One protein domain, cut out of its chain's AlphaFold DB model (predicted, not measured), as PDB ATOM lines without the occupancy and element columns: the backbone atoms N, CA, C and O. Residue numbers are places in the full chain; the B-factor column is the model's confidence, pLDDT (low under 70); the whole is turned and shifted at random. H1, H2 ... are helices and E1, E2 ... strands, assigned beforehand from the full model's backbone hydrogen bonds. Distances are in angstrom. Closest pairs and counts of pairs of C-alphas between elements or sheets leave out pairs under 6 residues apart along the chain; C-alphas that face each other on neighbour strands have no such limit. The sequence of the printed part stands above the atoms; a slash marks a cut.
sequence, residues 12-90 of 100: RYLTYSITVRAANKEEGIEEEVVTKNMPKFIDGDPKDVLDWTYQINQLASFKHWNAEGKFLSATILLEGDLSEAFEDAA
ATOM      1  N   ARG A  12     211.089 206.377 270.091       79.88
ATOM      2  CA  ARG A  12     212.095 206.673 271.127       79.88
ATOM      3  C   ARG A  12     213.534 206.699 270.628       79.88
ATOM      4  O   ARG A  12     214.417 207.085 271.383       79.88
ATOM      5  N   TYR A  13     213.787 206.271 269.396       85.81
ATOM      6  CA  TYR A  13     215.140 206.150 268.862       85.81
ATOM      7  C   TYR A  13     215.227 206.709 267.446       85.81
ATOM      8  O   TYR A  13     214.299 206.563 266.653       85.81
ATOM      9  N   LEU A  14     216.376 207.293 267.116       88.69
ATOM     10  CA  LEU A  14     216.760 207.666 265.760       88.69
ATOM     11  C   LEU A  14     217.944 206.805 265.313       88.69
ATOM     12  O   LEU A  14     218.936 206.665 266.030       88.69
ATOM     13  N   THR A  15     217.848 206.217 264.124       89.88
ATOM     14  CA  THR A  15     218.892 205.336 263.590       89.88
ATOM     15  C   THR A  15     219.865 206.122 262.719       89.88
ATOM     16  O   THR A  15     219.472 206.763 261.748       89.88
ATOM     17  N   TYR A  16     221.155 206.013 263.030       86.88
ATOM     18  CA  TYR A  16     222.246 206.580 262.246       86.88
ATOM     19  C   TYR A  16     223.063 205.467 261.589       86.88
ATOM     20  O   TYR A  16     223.580 204.585 262.270       86.88
ATOM     21  N   SER A  17     223.238 205.546 260.271       87.75
ATOM     22  CA  SER A  17     224.128 204.659 259.508       87.75
ATOM     23  C   SER A  17     225.512 205.286 259.381       87.75
ATOM     24  O   SER A  17     225.642 206.355 258.793       87.75
ATOM     25  N   ILE A  18     226.544 204.677 259.952       86.62
ATOM     26  CA  ILE A  18     227.926 205.169 259.978       86.62
ATOM     27  C   ILE A  18     228.753 204.325 259.008       86.62
ATOM     28  O   ILE A  18     228.897 203.125 259.222       86.62
ATOM     29  N   THR A  19     229.315 204.938 257.969       84.62
ATOM     30  CA  THR A  19     230.282 204.264 257.095       84.62
ATOM     31  C   THR A  19     231.618 204.164 257.828       84.62
ATOM     32  O   THR A  19     232.238 205.182 258.124       84.62
ATOM     33  N   VAL A  20     232.042 202.942 258.154       83.31
ATOM     34  CA  VAL A  20     233.309 202.642 258.848       83.31
ATOM     35  C   VAL A  20     234.418 202.331 257.843       83.31
ATOM     36  O   VAL A  20     235.585 202.633 258.084       83.31
ATOM     37  N   ARG A  21     234.048 201.794 256.675       82.62
ATOM     38  CA  ARG A  21     234.951 201.573 255.547       82.62
ATOM     39  C   ARG A  21     234.265 202.009 254.266       82.62
ATOM     40  O   ARG A  21     233.217 201.475 253.919       82.62
ATOM     41  N   ALA A  22     234.844 202.983 253.571       82.56
ATOM     42  CA  ALA A  22     234.336 203.397 252.271       82.56
ATOM     43  C   ALA A  22     234.603 202.304 251.230       82.56
ATOM     44  O   ALA A  22     235.678 201.698 251.226       82.56
ATOM     45  N   ALA A  23     233.646 202.078 250.329       86.12
ATOM     46  CA  ALA A  23     233.884 201.207 249.188       86.12
ATOM     47  C   ALA A  23     234.999 201.777 248.302       86.12
ATOM     48  O   ALA A  23     234.965 202.949 247.920       86.12
ATOM     49  N   ASN A  24     235.944 200.923 247.912       86.00
ATOM     50  CA  ASN A  24     236.941 201.223 246.893       86.00
ATOM     51  C   ASN A  24     236.880 200.141 245.814       86.00
ATOM     52  O   ASN A  24     237.338 199.018 246.012       86.00
ATOM     53  N   LYS A  25     236.315 200.488 244.654       81.75
ATOM     54  CA  LYS A  25     236.144 199.550 243.537       81.75
ATOM     55  C   LYS A  25     237.466 199.130 242.896       81.75
ATOM     56  O   LYS A  25     237.531 198.032 242.357       81.75
ATOM     57  N   GLU A  26     238.494 199.975 242.950       84.56
ATOM     58  CA  GLU A  26     239.812 199.677 242.373       84.56
ATOM     59  C   GLU A  26     240.578 198.663 243.229       84.56
ATOM     60  O   GLU A  26     241.263 197.794 242.701       84.56
ATOM     61  N   GLU A  27     240.395 198.724 244.549       84.94
ATOM     62  CA  GLU A  27     241.027 197.816 245.515       84.94
ATOM     63  C   GLU A  27     240.129 196.633 245.924       84.94
ATOM     64  O   GLU A  27     240.496 195.847 246.796       84.94
ATOM     65  N   GLY A  28     238.945 196.491 245.315       81.56
ATOM     66  CA  GLY A  28     237.985 195.429 245.642       81.56
ATOM     67  C   GLY A  28     237.408 195.522 247.062       81.56
ATOM     68  O   GLY A  28     237.014 194.511 247.638       81.56
ATOM     69  N   ILE A  29     237.386 196.719 247.647       82.38
ATOM     70  CA  ILE A  29     236.897 196.973 249.001       82.38
ATOM     71  C   ILE A  29     235.393 197.248 248.967       82.38
ATOM     72  O   ILE A  29     234.946 198.212 248.340       82.38
ATOM     73  N   GLU A  30     234.626 196.437 249.693       84.94
ATOM     74  CA  GLU A  30     233.201 196.669 249.938       84.94
ATOM     75  C   GLU A  30     232.975 197.726 251.031       84.94
ATOM     76  O   GLU A  30     233.812 197.915 251.919       84.94
ATOM     77  N   GLU A  31     231.842 198.432 250.948       86.69
ATOM     78  CA  GLU A  31     231.442 199.400 251.969       86.69
ATOM     79  C   GLU A  31     231.048 198.671 253.256       86.69
ATOM     80  O   GLU A  31     230.217 197.763 253.236       86.69
ATOM     81  N   GLU A  32     231.602 199.104 254.384       84.88
ATOM     82  CA  GLU A  32     231.186 198.636 255.699       84.88
ATOM     83  C   GLU A  32     230.410 199.744 256.404       84.88
ATOM     84  O   GLU A  32     230.944 200.825 256.677       84.88
ATOM     85  N   VAL A  33     229.143 199.464 256.708       87.62
ATOM     86  CA  VAL A  33     228.241 200.387 257.397       87.62
ATOM     87  C   VAL A  33     227.786 199.765 258.706       87.62
ATOM     88  O   VAL A  33     227.240 198.663 258.731       87.62
ATOM     89  N   VAL A  34     227.958 200.503 259.799       87.00
ATOM     90  CA  VAL A  34     227.432 200.150 261.118       87.00
ATOM     91  C   VAL A  34     226.213 201.012 261.413       87.00
ATOM     92  O   VAL A  34     226.221 202.221 261.189       87.00
ATOM     93  N   THR A  35     225.157 200.409 261.945       90.31
ATOM     94  CA  THR A  35     223.974 201.137 262.404       90.31
ATOM     95  C   THR A  35     224.058 201.389 263.906       90.31
ATOM     96  O   THR A  35     224.387 200.501 264.691       90.31
ATOM     97  N   LYS A  36     223.754 202.620 264.325       89.25
ATOM     98  CA  LYS A  36     223.631 202.994 265.735       89.25
ATOM     99  C   LYS A  36     222.243 203.566 265.985       89.25
ATOM    100  O   LYS A  36     221.860 204.554 265.362       89.25
ATOM    101  N   ASN A  37     221.509 202.959 266.912       90.19
ATOM    102  CA  ASN A  37     220.259 203.514 267.419       90.19
ATOM    103  C   ASN A  37     220.584 204.481 268.552       90.19
ATOM    104  O   ASN A  37     221.201 204.092 269.541       90.19
ATOM    105  N   MET A  38     220.194 205.736 268.381       92.50
ATOM    106  CA  MET A  38     220.406 206.794 269.353       92.50
ATOM    107  C   MET A  38     219.078 207.099 270.054       92.50
ATOM    108  O   MET A  38     218.109 207.402 269.355       92.50
ATOM    109  N   PRO A  39     218.991 206.998 271.390       91.00
ATOM    110  CA  PRO A  39     217.771 207.345 272.105       91.00
ATOM    111  C   PRO A  39     217.492 208.844 272.001       91.00
ATOM    112  O   PRO A  39     218.406 209.666 272.113       91.00
ATOM    113  N   LYS A  40     216.220 209.192 271.817       92.12
ATOM    114  CA  LYS A  40     215.741 210.545 272.078       92.12
ATOM    115  C   LYS A  40     215.712 210.779 273.584       92.12
ATOM    116  O   LYS A  40     215.387 209.861 274.341       92.12
ATOM    117  N   PHE A  41     216.042 211.988 274.007       91.88
ATOM    118  CA  PHE A  41     215.858 212.416 275.384       91.88
ATOM    119  C   PHE A  41     214.497 213.095 275.499       91.88
ATOM    120  O   PHE A  41     214.267 214.094 274.829       91.88
ATOM    121  N   ILE A  42     213.602 212.514 276.300       89.75
ATOM    122  CA  ILE A  42     212.210 212.973 276.463       89.75
ATOM    123  C   ILE A  42     212.000 213.456 277.900       89.75
ATOM    124  O   ILE A  42     211.490 214.544 278.141       89.75
ATOM    125  N   ASP A  43     212.406 212.628 278.857       86.19
ATOM    126  CA  ASP A  43     212.357 212.876 280.288       86.19
ATOM    127  C   ASP A  43     213.531 212.166 280.980       86.19
ATOM    128  O   ASP A  43     214.105 211.210 280.450       86.19
ATOM    129  N   GLY A  44     213.925 212.656 282.157       86.62
ATOM    130  CA  GLY A  44     214.996 212.046 282.942       86.62
ATOM    131  C   GLY A  44     215.597 212.978 283.985       86.62
ATOM    132  O   GLY A  44     215.370 214.189 283.979       86.62
ATOM    133  N   ASP A  45     216.395 212.400 284.874       90.44
ATOM    134  CA  ASP A  45     217.148 213.149 285.873       90.44
ATOM    135  C   ASP A  45     218.414 213.769 285.245       90.44
ATOM    136  O   ASP A  45     218.879 213.333 284.187       90.44
ATOM    137  N   PRO A  46     219.076 214.738 285.907       90.75
ATOM    138  CA  PRO A  46     220.309 215.343 285.393       90.75
ATOM    139  C   PRO A  46     221.408 214.333 285.028       90.75
ATOM    140  O   PRO A  46     222.218 214.578 284.136       90.75
ATOM    141  N   LYS A  47     221.445 213.175 285.699       93.62
ATOM    142  CA  LYS A  47     222.388 212.098 285.376       93.62
ATOM    143  C   LYS A  47     222.080 211.441 284.027       93.62
ATOM    144  O   LYS A  47     223.015 211.092 283.309       93.62
ATOM    145  N   ASP A  48     220.806 211.308 283.678       90.94
ATOM    146  CA  ASP A  48     220.372 210.720 282.409       90.94
ATOM    147  C   ASP A  48     220.712 211.651 281.240       90.94
ATOM    148  O   ASP A  48     221.185 211.194 280.201       90.94
ATOM    149  N   VAL A  49     220.599 212.971 281.445       89.69
ATOM    150  CA  VAL A  49     221.059 213.985 280.477       89.69
ATOM    151  C   VAL A  49     222.560 213.846 280.202       89.69
ATOM    152  O   VAL A  49     222.994 213.928 279.050       89.69
ATOM    153  N   LEU A  50     223.373 213.624 281.241       93.00
ATOM    154  CA  LEU A  50     224.821 213.443 281.090       93.00
ATOM    155  C   LEU A  50     225.159 212.175 280.302       93.00
ATOM    156  O   LEU A  50     226.012 212.224 279.412       93.00
ATOM    157  N   ASP A  51     224.489 211.059 280.598       94.06
ATOM    158  CA  ASP A  51     224.696 209.810 279.861       94.06
ATOM    159  C   ASP A  51     224.275 209.951 278.391       94.06
ATOM    160  O   ASP A  51     225.036 209.613 277.480       94.06
ATOM    161  N   TRP A  52     223.119 210.564 278.136       93.81
ATOM    162  CA  TRP A  52     222.646 210.854 276.785       93.81
ATOM    163  C   TRP A  52     223.616 211.758 276.008       93.81
ATOM    164  O   TRP A  52     224.005 211.449 274.878       93.81
ATOM    165  N   THR A  53     224.108 212.826 276.641       92.50
ATOM    166  CA  THR A  53     225.094 213.743 276.046       92.50
ATOM    167  C   THR A  53     226.405 213.022 275.721       92.50
ATOM    168  O   THR A  53     227.030 213.266 274.683       92.50
ATOM    169  N   TYR A  54     226.837 212.097 276.580       93.62
ATOM    170  CA  TYR A  54     228.010 211.265 276.326       93.62
ATOM    171  C   TYR A  54     227.811 210.362 275.099       93.62
ATOM    172  O   TYR A  54     228.695 210.274 274.240       93.62
ATOM    173  N   GLN A  55     226.634 209.751 274.952       92.06
ATOM    174  CA  GLN A  55     226.300 208.921 273.793       92.06
ATOM    175  C   GLN A  55     226.276 209.718 272.473       92.06
ATOM    176  O   GLN A  55     226.790 209.218 271.460       92.06
ATOM    177  N   ILE A  56     225.767 210.960 272.487       92.12
ATOM    178  CA  ILE A  56     225.833 211.890 271.342       92.12
ATOM    179  C   ILE A  56     227.281 212.213 270.991       92.12
ATOM    180  O   ILE A  56     227.660 212.133 269.824       92.12
ATOM    181  N   ASN A  57     228.119 212.538 271.978       91.81
ATOM    182  CA  ASN A  57     229.521 212.878 271.726       91.81
ATOM    183  C   ASN A  57     230.303 211.723 271.091       91.81
ATOM    184  O   ASN A  57     231.116 211.945 270.188       91.81
ATOM    185  N   GLN A  58     230.027 210.485 271.503       91.31
ATOM    186  CA  GLN A  58     230.590 209.313 270.836       91.31
ATOM    187  C   GLN A  58     230.118 209.213 269.384       91.31
ATOM    188  O   GLN A  58     230.939 209.041 268.486       91.31
ATOM    189  N   LEU A  59     228.810 209.343 269.135       91.56
ATOM    190  CA  LEU A  59     228.259 209.295 267.777       91.56
ATOM    191  C   LEU A  59     228.865 210.391 266.887       91.56
ATOM    192  O   LEU A  59     229.283 210.109 265.767       91.56
ATOM    193  N   ALA A  60     228.981 211.610 267.405       91.81
ATOM    194  CA  ALA A  60     229.587 212.734 266.708       91.81
ATOM    195  C   ALA A  60     231.057 212.486 266.358       91.81
ATOM    196  O   ALA A  60     231.503 212.873 265.281       91.81
ATOM    197  N   SER A  61     231.798 211.817 267.245       90.12
ATOM    198  CA  SER A  61     233.192 211.435 266.994       90.12
ATOM    199  C   SER A  61     233.289 210.412 265.861       90.12
ATOM    200  O   SER A  61     234.104 210.586 264.961       90.12
ATOM    201  N   PHE A  62     232.409 209.404 265.847       88.00
ATOM    202  CA  PHE A  62     232.339 208.411 264.767       88.00
ATOM    203  C   PHE A  62     231.893 208.999 263.423       88.00
ATOM    204  O   PHE A  62     232.331 208.548 262.372       88.00
ATOM    205  N   LYS A  63     231.008 209.998 263.443       87.62
ATOM    206  CA  LYS A  63     230.496 210.679 262.246       87.62
ATOM    207  C   LYS A  63     231.347 211.869 261.795       87.62
ATOM    208  O   LYS A  63     231.010 212.492 260.791       87.62
ATOM    209  N   HIS A  64     232.403 212.203 262.538       89.19
ATOM    210  CA  HIS A  64     233.233 213.392 262.332       89.19
ATOM    211  C   HIS A  64     232.433 214.706 262.275       89.19
ATOM    212  O   HIS A  64     232.740 215.604 261.491       89.19
ATOM    213  N   TRP A  65     231.395 214.839 263.104       91.75
ATOM    214  CA  TRP A  65     230.584 216.056 263.140       91.75
ATOM    215  C   TRP A  65     231.351 217.243 263.727       91.75
ATOM    216  O   TRP A  65     232.002 217.146 264.774       91.75
ATOM    217  N   ASN A  66     231.197 218.396 263.075       89.62
ATOM    218  CA  ASN A  66     231.593 219.694 263.609       89.62
ATOM    219  C   ASN A  66     230.606 220.162 264.705       89.62
ATOM    220  O   ASN A  66     229.653 219.461 265.048       89.62
ATOM    221  N   ALA A  67     230.847 221.338 265.290       91.12
ATOM    222  CA  ALA A  67     230.008 221.867 266.371       91.12
ATOM    223  C   ALA A  67     228.534 222.045 265.956       91.12
ATOM    224  O   ALA A  67     227.640 221.667 266.707       91.12
ATOM    225  N   GLU A  68     228.291 222.542 264.744       90.81
ATOM    226  CA  GLU A  68     226.945 222.734 264.196       90.81
ATOM    227  C   GLU A  68     226.207 221.400 264.020       90.81
ATOM    228  O   GLU A  68     225.077 221.249 264.474       90.81
ATOM    229  N   GLY A  69     226.872 220.388 263.454       90.31
ATOM    230  CA  GLY A  69     226.296 219.055 263.281       90.31
ATOM    231  C   GLY A  69     225.980 218.363 264.608       90.31
ATOM    232  O   GLY A  69     224.970 217.662 264.712       90.31
ATOM    233  N   LYS A  70     226.805 218.589 265.640       91.56
ATOM    234  CA  LYS A  70     226.523 218.131 267.010       91.56
ATOM    235  C   LYS A  70     225.274 218.800 267.570       91.56
ATOM    236  O   LYS A  70     224.416 218.095 268.091       91.56
ATOM    237  N   PHE A  71     225.183 220.123 267.445       90.12
ATOM    238  CA  PHE A  71     224.055 220.897 267.950       90.12
ATOM    239  C   PHE A  71     222.751 220.488 267.259       90.12
ATOM    240  O   PHE A  71     221.831 220.047 267.934       90.12
ATOM    241  N   LEU A  72     222.721 220.489 265.922       90.94
ATOM    242  CA  LEU A  72     221.554 220.072 265.140       90.94
ATOM    243  C   LEU A  72     221.088 218.658 265.510       90.94
ATOM    244  O   LEU A  72     219.899 218.420 265.705       90.94
ATOM    245  N   SER A  73     222.022 217.711 265.625       89.81
ATOM    246  CA  SER A  73     221.673 216.330 265.965       89.81
ATOM    247  C   SER A  73     221.145 216.205 267.391       89.81
ATOM    248  O   SER A  73     220.212 215.443 267.614       89.81
ATOM    249  N   ALA A  74     221.712 216.950 268.344       91.31
ATOM    250  CA  ALA A  74     221.208 216.989 269.711       91.31
ATOM    251  C   ALA A  74     219.792 217.572 269.766       91.31
ATOM    252  O   ALA A  74     218.936 216.962 270.394       91.31
ATOM    253  N   THR A  75     219.522 218.667 269.048       90.12
ATOM    254  CA  THR A  75     218.182 219.265 268.951       90.12
ATOM    255  C   THR A  75     217.159 218.292 268.365       90.12
ATOM    256  O   THR A  75     216.079 218.151 268.915       90.12
ATOM    257  N   ILE A  76     217.496 217.553 267.301       90.56
ATOM    258  CA  ILE A  76     216.591 216.547 266.702       90.56
ATOM    259  C   ILE A  76     216.256 215.407 267.679       90.56
ATOM    260  O   ILE A  76     215.197 214.786 267.589       90.56
ATOM    261  N   LEU A  77     217.191 215.073 268.567       92.38
ATOM    262  CA  LEU A  77     217.051 213.987 269.534       92.38
ATOM    263  C   LEU A  77     216.422 214.447 270.855       92.38
ATOM    264  O   LEU A  77     216.197 213.606 271.721       92.38
ATOM    265  N   LEU A  78     216.185 215.742 271.029       92.06
ATOM    266  CA  LEU A  78     215.589 216.317 272.221       92.06
ATOM    267  C   LEU A  78     214.079 216.471 272.002       92.06
ATOM    268  O   LEU A  78     213.648 217.004 270.985       92.06
ATOM    269  N   GLU A  79     213.274 215.997 272.944       90.44
ATOM    270  CA  GLU A  79     211.818 216.156 272.956       90.44
ATOM    271  C   GLU A  79     211.344 216.424 274.396       90.44
ATOM    272  O   GLU A  79     212.095 216.235 275.353       90.44
ATOM    273  N   GLY A  80     210.088 216.847 274.558       87.00
ATOM    274  CA  GLY A  80     209.479 217.072 275.874       87.00
ATOM    275  C   GLY A  80     209.960 218.345 276.571       87.00
ATOM    276  O   GLY A  80     210.486 219.256 275.934       87.00
ATOM    277  N   ASP A  81     209.784 218.387 277.892       86.62
ATOM    278  CA  ASP A  81     209.914 219.595 278.717       86.62
ATOM    279  C   ASP A  81     211.263 220.309 278.552       86.62
ATOM    280  O   ASP A  81     211.334 221.536 278.549       86.62
ATOM    281  N   LEU A  82     212.356 219.552 278.398       85.50
ATOM    282  CA  LEU A  82     213.679 220.147 278.212       85.50
ATOM    283  C   LEU A  82     213.799 220.838 276.847       85.50
ATOM    284  O   LEU A  82     214.462 221.867 276.754       85.50
ATOM    285  N   SER A  83     213.162 220.294 275.806       88.88
ATOM    286  CA  SER A  83     213.112 220.922 274.480       88.88
ATOM    287  C   SER A  83     212.290 222.196 274.496       88.88
ATOM    288  O   SER A  83     212.769 223.224 274.024       88.88
ATOM    289  N   GLU A  84     211.108 222.151 275.107       87.94
ATOM    290  CA  GLU A  84     210.245 223.323 275.271       87.94
ATOM    291  C   GLU A  84     210.972 224.432 276.047       87.94
ATOM    292  O   GLU A  84     211.005 225.577 275.612       87.94
ATOM    293  N   ALA A  85     211.686 224.085 277.124       86.81
ATOM    294  CA  ALA A  85     212.473 225.050 277.890       86.81
ATOM    295  C   ALA A  85     213.611 225.705 277.080       86.81
ATOM    296  O   ALA A  85     213.953 226.860 277.333       86.81
ATOM    297  N   PHE A  86     214.223 224.991 276.127       84.69
ATOM    298  CA  PHE A  86     215.218 225.586 275.225       84.69
ATOM    299  C   PHE A  86     214.583 226.539 274.213       84.69
ATOM    300  O   PHE A  86     215.191 227.561 273.906       84.69
ATOM    301  N   GLU A  87     213.397 226.211 273.700       85.56
ATOM    302  CA  GLU A  87     212.640 227.079 272.794       85.56
ATOM    303  C   GLU A  87     212.183 228.355 273.508       85.56
ATOM    304  O   GLU A  87     212.400 229.448 272.989       85.56
ATOM    305  N   ASP A  88     211.669 228.238 274.734       83.75
ATOM    306  CA  ASP A  88     211.255 229.377 275.562       83.75
ATOM    307  C   ASP A  88     212.431 230.278 275.968       83.75
ATOM    308  O   ASP A  88     212.283 231.491 276.114       83.75
ATOM    309  N   ALA A  89     213.614 229.694 276.178       82.81
ATOM    310  CA  ALA A  89     214.827 230.436 276.517       82.81
ATOM    311  C   ALA A  89     215.560 231.002 275.287       82.81
ATOM    312  O   ALA A  89     216.532 231.750 275.449       82.81
ATOM    313  N   ALA A  90     215.154 230.628 274.069       78.75
ATOM    314  CA  ALA A  90     215.784 231.112 272.854       78.75
ATOM    315  C   ALA A  90     215.476 232.604 272.672       78.75
ATOM    316  O   ALA A  90     214.327 233.005 272.523       78.75
TER     317      ALA A  90
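Overview. This is residues 12 to 90 of the 100 residues of an uncharacterized protein of Phytophthora ramorum (UniProt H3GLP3). A long two-stranded hairpin, E1 and E2, reaches to one end of a rod-shaped model, and three helices gather toward its other end. H1 runs along the hairpin and packs on it through its residues 52 to 62, mostly at E2; H2 crosses H1 steeply and comes near the strands at Leu 77, while H3 lies at the end of the rod away from the hairpin's turn. The printed part has 79 residues with two named strands and three named helices, in the order E1, E2, H1, H2, H3; the one sheet, E1 - E2, is antiparallel. The class is mixed, helices and strands. The whole is loose, with a radius of gyration of the C-alphas of 15.7 A and spans of 53 by 21 by 17 A.

Arrangement. E1, residues 13 to 21, and E2, residues 32 to 39, are antiparallel neighbours and form a hairpin, with 156 degrees between their directions. N 14 and O 38 are within hydrogen-bond range at 2.8 A, as are N 34 and O 18 at 2.8 A. H1, residues 46 to 62, comes closest to E2 at the C-alphas of Pro 39 and Trp 52, 7.6 A apart, and to E1 at those of Ile 18 and Phe 62, 7.3 A apart. H2, residues 67 to 77, touches H1; the closest C-alphas are those of Ala 60 and Lys 70, 6.2 A apart. H1 touches H2 with residues 56 to 60 alone. The two helices run opposite ways at a steep tilt of 53 degrees. The closest C-alphas of H2 and E2 are those of Leu 77 and Pro 39, 7.2 A apart. H3, residues 81 to 88, is close to H2 but not clearly touching it, with the C-alphas of Thr 75 and Ser 83 closest at 7.7 A. H3 is apart from E1, E2 and H1. In H1, H2 and H3 every O i to N i+4 pair is within hydrogen-bond range.

Along the chain. E1 begins at C-alpha 13 at (215.140, 206.150, 268.862) and is 24.3 A long from first to last C-alpha; E2 is 22.9 A long. H1, the longest helix, begins at C-alpha 46 at (220.309, 215.343, 285.393) and is 24.9 A long. H2 is 15.5 A long. H3 is 10.4 A long and ends at C-alpha 88 at (211.255, 229.377, 275.562).

Size, cuts and confidence. The two C-alphas farthest apart, those of Glu 26 and Asp 88, are 52.9 A from each other. The printed part has no cut. The links H1 to H2 and H2 to H3 are tight, E1 to E2 and E2 to H1 are short, and no link is long. The mean pLDDT of the printed part is 88.4, and no printed residue is under 70.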